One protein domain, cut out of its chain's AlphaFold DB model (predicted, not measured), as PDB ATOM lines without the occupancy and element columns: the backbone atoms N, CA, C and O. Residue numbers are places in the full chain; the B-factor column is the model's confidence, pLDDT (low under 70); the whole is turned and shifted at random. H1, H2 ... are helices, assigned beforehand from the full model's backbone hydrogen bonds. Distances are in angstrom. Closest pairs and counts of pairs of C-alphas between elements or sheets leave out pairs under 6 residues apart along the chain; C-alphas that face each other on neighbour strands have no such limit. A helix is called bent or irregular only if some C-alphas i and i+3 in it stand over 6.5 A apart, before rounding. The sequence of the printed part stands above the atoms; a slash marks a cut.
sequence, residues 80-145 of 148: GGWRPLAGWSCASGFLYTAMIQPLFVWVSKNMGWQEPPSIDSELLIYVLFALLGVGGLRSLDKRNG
ATOM      1  N   GLY A  80      16.011  30.060  17.569       60.19
ATOM      2  CA  GLY A  80      15.275  29.896  16.310       60.19
ATOM      3  C   GLY A  80      16.070  29.189  15.212       60.19
ATOM      4  O   GLY A  80      15.479  28.527  14.360       60.19
ATOM      5  N   GLY A  81      17.401  29.295  15.239       66.31
ATOM      6  CA  GLY A  81      18.264  28.878  14.132       66.31
ATOM      7  C   GLY A  81      18.631  27.397  14.100       66.31
ATOM      8  O   GLY A  81      18.994  26.910  13.035       66.31
ATOM      9  N   TRP A  82      18.474  26.639  15.193       71.00
ATOM     10  CA  TRP A  82      18.833  25.211  15.197       71.00
ATOM     11  C   TRP A  82      17.985  24.377  14.216       71.00
ATOM     12  O   TRP A  82      18.501  23.454  13.589       71.00
ATOM     13  N   ARG A  83      16.703  24.740  14.033       72.56
ATOM     14  CA  ARG A  83      15.786  24.092  13.077       72.56
ATOM     15  C   ARG A  83      16.241  24.314  11.624       72.56
ATOM     16  O   ARG A  83      16.443  23.324  10.924       72.56
ATOM     17  N   PRO A  84      16.464  25.563  11.164       73.81
ATOM     18  CA  PRO A  84      17.094  25.817   9.875       73.81
ATOM     19  C   PRO A  84      18.472  25.171   9.741       73.81
ATOM     20  O   PRO A  84      18.739  24.576   8.708       73.81
ATOM     21  N   LEU A  85      19.345  25.260  10.752       78.75
ATOM     22  CA  LEU A  85      20.723  24.758  10.672       78.75
ATOM     23  C   LEU A  85      20.788  23.268  10.333       78.75
ATOM     24  O   LEU A  85      21.610  22.880   9.507       78.75
ATOM     25  N   ALA A  86      19.900  22.453  10.907       76.62
ATOM     26  CA  ALA A  86      19.799  21.034  10.566       76.62
ATOM     27  C   ALA A  86      19.382  20.803   9.098       76.62
ATOM     28  O   ALA A  86      19.869  19.882   8.446       76.62
ATOM     29  N   GLY A  87      18.509  21.656   8.553       79.62
ATOM     30  CA  GLY A  87      18.142  21.619   7.135       79.62
ATOM     31  C   GLY A  87      19.274  22.094   6.219       79.62
ATOM     32  O   GLY A  87      19.553  21.459   5.204       79.62
ATOM     33  N   TRP A  88      19.964  23.175   6.590       81.44
ATOM     34  CA  TRP A  88      21.076  23.733   5.817       81.44
ATOM     35  C   TRP A  88      22.288  22.802   5.783       81.44
ATOM     36  O   TRP A  88      22.915  22.679   4.733       81.44
ATOM     37  N   SER A  89      22.601  22.106   6.881       81.00
ATOM     38  CA  SER A  89      23.684  21.119   6.892       81.00
ATOM     39  C   SER A  89      23.377  19.955   5.948       81.00
ATOM     40  O   SER A  89      24.211  19.626   5.105       81.00
ATOM     41  N   CYS A  90      22.157  19.413   5.991       80.50
ATOM     42  CA  CYS A  90      21.705  18.367   5.074       80.50
ATOM     43  C   CYS A  90      21.728  18.833   3.604       80.50
ATOM     44  O   CYS A  90      22.289  18.148   2.749       80.50
ATOM     45  N   ALA A  91      21.212  20.033   3.315       82.12
ATOM     46  CA  ALA A  91      21.226  20.610   1.969       82.12
ATOM     47  C   ALA A  91      22.652  20.849   1.444       82.12
ATOM     48  O   ALA A  91      22.937  20.555   0.284       82.12
ATOM     49  N   SER A  92      23.565  21.333   2.295       83.75
ATOM     50  CA  SER A  92      24.973  21.536   1.932       83.75
ATOM     51  C   SER A  92      25.701  20.218   1.648       83.75
ATOM     52  O   SER A  92      26.447  20.133   0.673       83.75
ATOM     53  N   GLY A  93      25.433  19.169   2.436       84.25
ATOM     54  CA  GLY A  93      25.997  17.837   2.225       84.25
ATOM     55  C   GLY A  93      25.500  17.200   0.929       84.25
ATOM     56  O   GLY A  93      26.305  16.682   0.160       84.25
ATOM     57  N   PHE A  94      24.201  17.315   0.638       82.75
ATOM     58  CA  PHE A  94      23.629  16.843  -0.623       82.75
ATOM     59  C   PHE A  94      24.168  17.617  -1.833       82.75
ATOM     60  O   PHE A  94      24.494  17.021  -2.853       82.75
ATOM     61  N   LEU A  95      24.311  18.942  -1.728       85.19
ATOM     62  CA  LEU A  95      24.894  19.758  -2.795       85.19
ATOM     63  C   LEU A  95      26.347  19.349  -3.078       85.19
ATOM     64  O   LEU A  95      26.753  19.266  -4.243       85.19
ATOM     65  N   TYR A  96      27.110  19.033  -2.029       83.00
ATOM     66  CA  TYR A  96      28.460  18.512  -2.192       83.00
ATOM     67  C   TYR A  96      28.468  17.153  -2.900       83.00
ATOM     68  O   TYR A  96      29.163  17.007  -3.902       83.00
ATOM     69  N   THR A  97      27.693  16.169  -2.441       84.06
ATOM     70  CA  THR A  97      27.736  14.809  -3.009       84.06
ATOM     71  C   THR A  97      27.106  14.708  -4.397       84.06
ATOM     72  O   THR A  97      27.634  14.010  -5.260       84.06
ATOM     73  N   ALA A  98      26.007  15.421  -4.652       82.44
ATOM     74  CA  ALA A  98      25.259  15.315  -5.903       82.44
ATOM     75  C   ALA A  98      25.835  16.169  -7.044       82.44
ATOM     76  O   ALA A  98      25.716  15.782  -8.205       82.44
ATOM     77  N   MET A  99      26.438  17.329  -6.745       83.00
ATOM     78  CA  MET A  99      26.947  18.246  -7.779       83.00
ATOM     79  C   MET A  99      28.458  18.457  -7.709       83.00
ATOM     80  O   MET A  99      29.138  18.321  -8.726       83.00
ATOM     81  N   ILE A 100      28.999  18.785  -6.534       84.06
ATOM     82  CA  ILE A 100      30.414  19.169  -6.404       84.06
ATOM     83  C   ILE A 100      31.329  17.956  -6.596       84.06
ATOM     84  O   ILE A 100      32.266  18.014  -7.386       84.06
ATOM     85  N   GLN A 101      31.045  16.838  -5.934       83.38
ATOM     86  CA  GLN A 101      31.849  15.623  -5.990       83.38
ATOM     87  C   GLN A 101      32.021  15.072  -7.420       83.38
ATOM     88  O   GLN A 101      33.172  14.880  -7.816       83.38
ATOM     89  N   PRO A 102      30.971  14.864  -8.245       83.38
ATOM     90  CA  PRO A 102      31.163  14.375  -9.614       83.38
ATOM     91  C   PRO A 102      31.920  15.370 -10.507       83.38
ATOM     92  O   PRO A 102      32.723  14.945 -11.340       83.38
ATOM     93  N   LEU A 103      31.736  16.681 -10.305       83.50
ATOM     94  CA  LEU A 103      32.516  17.714 -10.997       83.50
ATOM     95  C   LEU A 103      33.998  17.642 -10.623       83.50
ATOM     96  O   LEU A 103      34.857  17.632 -11.505       83.50
ATOM     97  N   PHE A 104      34.310  17.545  -9.331       82.75
ATOM     98  CA  PHE A 104      35.686  17.429  -8.862       82.75
ATOM     99  C   PHE A 104      36.342  16.123  -9.310       82.75
ATOM    100  O   PHE A 104      37.497  16.152  -9.718       82.75
ATOM    101  N   VAL A 105      35.627  14.994  -9.313       83.94
ATOM    102  CA  VAL A 105      36.138  13.716  -9.843       83.94
ATOM    103  C   VAL A 105      36.453  13.830 -11.337       83.94
ATOM    104  O   VAL A 105      37.496  13.351 -11.782       83.94
ATOM    105  N   TRP A 106      35.599  14.497 -12.119       81.06
ATOM    106  CA  TRP A 106      35.853  14.743 -13.541       81.06
ATOM    107  C   TRP A 106      37.098  15.615 -13.761       81.06
ATOM    108  O   TRP A 106      37.969  15.256 -14.555       81.06
ATOM    109  N   VAL A 107      37.237  16.716 -13.012       82.50
ATOM    110  CA  VAL A 107      38.432  17.577 -13.067       82.50
ATOM    111  C   VAL A 107      39.686  16.813 -12.629       82.50
ATOM    112  O   VAL A 107      40.716  16.893 -13.296       82.50
ATOM    113  N   SER A 108      39.594  16.028 -11.555       82.75
ATOM    114  CA  SER A 108      40.699  15.240 -11.002       82.75
ATOM    115  C   SER A 108      41.216  14.207 -12.000       82.75
ATOM    116  O   SER A 108      42.426  14.080 -12.171       82.75
ATOM    117  N   LYS A 109      40.315  13.525 -12.723       79.75
ATOM    118  CA  LYS A 109      40.680  12.573 -13.785       79.75
ATOM    119  C   LYS A 109      41.376  13.240 -14.972       79.75
ATOM    120  O   LYS A 109      42.278  12.640 -15.545       79.75
ATOM    121  N   ASN A 110      41.001  14.472 -15.313       80.88
ATOM    122  CA  ASN A 110      41.634  15.221 -16.403       80.88
ATOM    123  C   ASN A 110      42.998  15.820 -16.008       80.88
ATOM    124  O   ASN A 110      43.867  15.969 -16.861       80.88
ATOM    125  N   MET A 111      43.187  16.163 -14.729       81.00
ATOM    126  CA  MET A 111      44.406  16.798 -14.199       81.00
ATOM    127  C   MET A 111      45.385  15.808 -13.539       81.00
ATOM    128  O   MET A 111      46.481  16.202 -13.147       81.00
ATOM    129  N   GLY A 112      45.005  14.533 -13.390       77.31
ATOM    130  CA  GLY A 112      45.811  13.510 -12.709       77.31
ATOM    131  C   GLY A 112      45.938  13.720 -11.194       77.31
ATOM    132  O   GLY A 112      46.892  13.241 -10.584       77.31
ATOM    133  N   TRP A 113      45.014  14.465 -10.584       77.94
ATOM    134  CA  TRP A 113      44.999  14.716  -9.142       77.94
ATOM    135  C   TRP A 113      44.367  13.552  -8.377       77.94
ATOM    136  O   TRP A 113      43.639  12.731  -8.944       77.94
ATOM    137  N   GLN A 114      44.662  13.477  -7.078       73.12
ATOM    138  CA  GLN A 114      44.068  12.483  -6.188       73.12
ATOM    139  C   GLN A 114      42.575  12.759  -6.015       73.12
ATOM    140  O   GLN A 114      42.166  13.904  -5.817       73.12
ATOM    141  N   GLU A 115      41.775  11.697  -6.103       70.50
ATOM    142  CA  GLU A 115      40.323  11.791  -6.027       70.50
ATOM    143  C   GLU A 115      39.886  12.405  -4.681       70.50
ATOM    144  O   GLU A 115      40.442  12.047  -3.637       70.50
ATOM    145  N   PRO A 116      38.901  13.324  -4.670       70.06
ATOM    146  CA  PRO A 116      38.407  13.910  -3.431       70.06
ATOM    147  C   PRO A 116      37.818  12.833  -2.509       70.06
ATOM    148  O   PRO A 116      37.162  11.910  -3.004       70.06
ATOM    149  N   PRO A 117      37.967  12.964  -1.177       72.00
ATOM    150  CA  PRO A 117      37.394  12.015  -0.234       72.00
ATOM    151  C   PRO A 117      35.876  11.940  -0.402       72.00
ATOM    152  O   PRO A 117      35.171  12.957  -0.421       72.00
ATOM    153  N   SER A 118      35.380  10.713  -0.540       71.06
ATOM    154  CA  SER A 118      33.956  10.436  -0.648       71.06
ATOM    155  C   SER A 118      33.270  10.678   0.687       71.06
ATOM    156  O   SER A 118      33.673  10.112   1.703       71.06
ATOM    157  N   ILE A 119      32.214  11.488   0.682       74.81
ATOM    158  CA  ILE A 119      31.310  11.573   1.828       74.81
ATOM    159  C   ILE A 119      30.432  10.321   1.851       74.81
ATOM    160  O   ILE A 119      30.064   9.787   0.804       74.81
ATOM    161  N   ASP A 120      30.100   9.869   3.057       79.38
ATOM    162  CA  ASP A 120      29.142   8.796   3.283       79.38
ATOM    163  C   ASP A 120      27.729   9.232   2.842       79.38
ATOM    164  O   ASP A 120      26.997   9.930   3.554       79.38
ATOM    165  N   SER A 121      27.367   8.841   1.621       78.38
ATOM    166  CA  SER A 121      26.052   9.084   1.025       78.38
ATOM    167  C   SER A 121      24.922   8.363   1.765       78.38
ATOM    168  O   SER A 121      23.774   8.808   1.698       78.38
ATOM    169  N   GLU A 122      25.223   7.275   2.475       81.44
ATOM    170  CA  GLU A 122      24.248   6.480   3.219       81.44
ATOM    171  C   GLU A 122      23.813   7.228   4.485       81.44
ATOM    172  O   GLU A 122      22.619   7.433   4.718       81.44
ATOM    173  N   LEU A 123      24.780   7.776   5.225       82.38
ATOM    174  CA  LEU A 123      24.518   8.666   6.358       82.38
ATOM    175  C   LEU A 123      23.711   9.907   5.939       82.38
ATOM    176  O   LEU A 123      22.782  10.315   6.639       82.38
ATOM    177  N   LEU A 124      24.025  10.489   4.779       81.19
ATOM    178  CA  LEU A 124      23.298  11.633   4.213       81.19
ATOM    179  C   LEU A 124      21.828  11.306   3.923       81.19
ATOM    180  O   LEU A 124      20.936  12.084   4.272       81.19
ATOM    181  N   ILE A 125      21.577  10.141   3.326       83.75
ATOM    182  CA  ILE A 125      20.238   9.616   3.057       83.75
ATOM    183  C   ILE A 125      19.467   9.399   4.365       83.75
ATOM    184  O   ILE A 125      18.318   9.835   4.467       83.75
ATOM    185  N   TYR A 126      20.085   8.810   5.392       86.50
ATOM    186  CA  TYR A 126      19.435   8.602   6.690       86.50
ATOM    187  C   TYR A 126      19.031   9.911   7.367       86.50
ATOM    188  O   TYR A 126      17.901  10.035   7.844       86.50
ATOM    189  N   VAL A 127      19.907  10.917   7.358       82.06
ATOM    190  CA  VAL A 127      19.602  12.237   7.931       82.06
ATOM    191  C   VAL A 127      18.500  12.950   7.137       82.06
ATOM    192  O   VAL A 127      17.597  13.541   7.736       82.06
ATOM    193  N   LEU A 128      18.515  12.856   5.802       82.62
ATOM    194  CA  LEU A 128      17.482  13.435   4.938       82.62
ATOM    195  C   LEU A 128      16.107  12.803   5.193       82.62
ATOM    196  O   LEU A 128      15.125  13.523   5.387       82.62
ATOM    197  N   PHE A 129      16.027  11.471   5.233       84.44
ATOM    198  CA  PHE A 129      14.773  10.765   5.504       84.44
ATOM    199  C   PHE A 129      14.271  10.995   6.931       84.44
ATOM    200  O   PHE A 129      13.062  11.127   7.127       84.44
ATOM    201  N   ALA A 130      15.163  11.126   7.916       86.00
ATOM    202  CA  ALA A 130      14.782  11.488   9.278       86.00
ATOM    203  C   ALA A 130      14.131  12.885   9.340       86.00
ATOM    204  O   ALA A 130      13.069  13.050   9.946       86.00
ATOM    205  N   LEU A 131      14.712  13.884   8.664       82.00
ATOM    206  CA  LEU A 131      14.157  15.243   8.594       82.00
ATOM    207  C   LEU A 131      12.841  15.296   7.806       82.00
ATOM    208  O   LEU A 131      11.883  15.944   8.240       82.00
ATOM    209  N   LEU A 132      12.761  14.582   6.681       84.88
ATOM    210  CA  LEU A 132      11.547  14.492   5.871       84.88
ATOM    211  C   LEU A 132      10.418  13.767   6.617       84.88
ATOM    212  O   LEU A 132       9.263  14.169   6.503       84.88
ATOM    213  N   GLY A 133      10.740  12.761   7.434       85.00
ATOM    214  CA  GLY A 133       9.778  12.057   8.283       85.00
ATOM    215  C   GLY A 133       9.121  12.978   9.314       85.00
ATOM    216  O   GLY A 133       7.896  13.003   9.432       85.00
ATOM    217  N   VAL A 134       9.909  13.810  10.003       83.69
ATOM    218  CA  VAL A 134       9.385  14.781  10.984       83.69
ATOM    219  C   VAL A 134       8.573  15.892  10.304       83.69
ATOM    220  O   VAL A 134       7.520  16.291  10.808       83.69
ATOM    221  N   GLY A 135       9.020  16.377   9.141       81.62
ATOM    222  CA  GLY A 135       8.264  17.344   8.333       81.62
ATOM    223  C   GLY A 135       6.964  16.767   7.753       81.62
ATOM    224  O   GLY A 135       5.946  17.464   7.674       81.62
ATOM    225  N   GLY A 136       6.975  15.480   7.405       83.12
ATOM    226  CA  GLY A 136       5.823  14.730   6.916       83.12
ATOM    227  C   GLY A 136       4.733  14.595   7.972       83.12
ATOM    228  O   GLY A 136       3.582  14.906   7.680       83.12
ATOM    229  N   LEU A 137       5.087  14.234   9.209       85.12
ATOM    230  CA  LEU A 137       4.130  14.139  10.322       85.12
ATOM    231  C   LEU A 137       3.390  15.462  10.555       85.12
ATOM    232  O   LEU A 137       2.166  15.487  10.589       85.12
ATOM    233  N   ARG A 138       4.113  16.588  10.560       81.12
ATOM    234  CA  ARG A 138       3.503  17.926  10.654       81.12
ATOM    235  C   ARG A 138       2.572  18.257   9.483       81.12
ATOM    236  O   ARG A 138       1.553  18.922   9.663       81.12
ATOM    237  N   SER A 139       2.930  17.824   8.276       83.88
ATOM    238  CA  SER A 139       2.103  18.031   7.080       83.88
ATOM    239  C   SER A 139       0.843  17.163   7.115       83.88
ATOM    240  O   SER A 139      -0.220  17.601   6.675       83.88
ATOM    241  N   LEU A 140       0.938  15.956   7.678       85.75
ATOM    242  CA  LEU A 140      -0.197  15.071   7.919       85.75
ATOM    243  C   LEU A 140      -1.134  15.643   8.985       85.75
ATOM    244  O   LEU A 140      -2.339  15.672   8.747       85.75
ATOM    245  N   ASP A 141      -0.608  16.182  10.086       83.06
ATOM    246  CA  ASP A 141      -1.415  16.834  11.130       83.06
ATOM    247  C   ASP A 141      -2.226  18.012  10.570       83.06
ATOM    248  O   ASP A 141      -3.412  18.174  10.879       83.06
ATOM    249  N   LYS A 142      -1.613  18.789   9.666       80.19
ATOM    250  CA  LYS A 142      -2.272  19.894   8.964       80.19
ATOM    251  C   LYS A 142      -3.332  19.414   7.971       80.19
ATOM    252  O   LYS A 142      -4.398  20.015   7.870       80.19
ATOM    253  N   ARG A 143      -3.077  18.308   7.266       84.50
ATOM    254  CA  ARG A 143      -4.042  17.697   6.336       84.50
ATOM    255  C   ARG A 143      -5.232  17.061   7.059       84.50
ATOM    256  O   ARG A 143      -6.336  17.064   6.527       84.50
ATOM    257  N   ASN A 144      -5.010  16.558   8.269       84.38
ATOM    258  CA  ASN A 144      -6.026  15.947   9.122       84.38
ATOM    259  C   ASN A 144      -6.819  16.980   9.948       84.38
ATOM    260  O   ASN A 144      -7.703  16.599  10.710       84.38
ATOM    261  N   GLY A 145      -6.513  18.278   9.824       77.69
ATOM    262  CA  GLY A 145      -7.235  19.352  10.514       77.69
ATOM    263  C   GLY A 145      -7.010  19.402  12.029       77.69
ATOM    264  O   GLY A 145      -7.705  20.142  12.720       77.69
TER     265      GLY A 145
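This is residues 80 to 145 of the 148 residues of an uncharacterized protein of Dehalococcoidia bacterium (UniProt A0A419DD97). A bent helix, H1, and a second helix, H2, make a long, slender V: arm H1a packs steeply on the first part of H2, their free ends splay apart, and arm H1b continues the other way, where the link folds back to H2. The 66 printed residues hold two named helices, H1 then H2, and no named strand: all helix. The whole is only just extended, close to loose, with a radius of gyration of the C-alphas of 16.6 A and spans of 58 by 22 by 15 A.

H1, residues 82 to 111, was assigned as one helix by its hydrogen bonds but is bent: C-alphas 98 and 101 are 6.6 A apart. Arm H1a, residues 82 to 98, begins at C-alpha 82 (18.833, 25.211, 15.197) and is 24.2 A long; H1b is residues 101 to 111. H2, residues 121 to 143, is 31.7 A long and ends at C-alpha 143 (-4.042, 17.697, 6.336).

H1a and H1b are near each other, at 37 degrees, only just a steep tilt. H2 touches H1a with residues 121 to 131 alone, opposite ways at a steep tilt of 47 degrees; the closest C-alphas, of Cys 90 and Leu 128, are 6.5 A apart. H1b and H2 are apart. Every O i to N i+4 pair is within hydrogen-bond range in H1b and H2, and 12 of 13 in H1a.

The farthest C-alphas, of Gly 112 and Gly 145, are 58.2 A apart. The printed part has no cut, and the link from H1 to H2 is short. Residues 80 to 81 have pLDDT under 70.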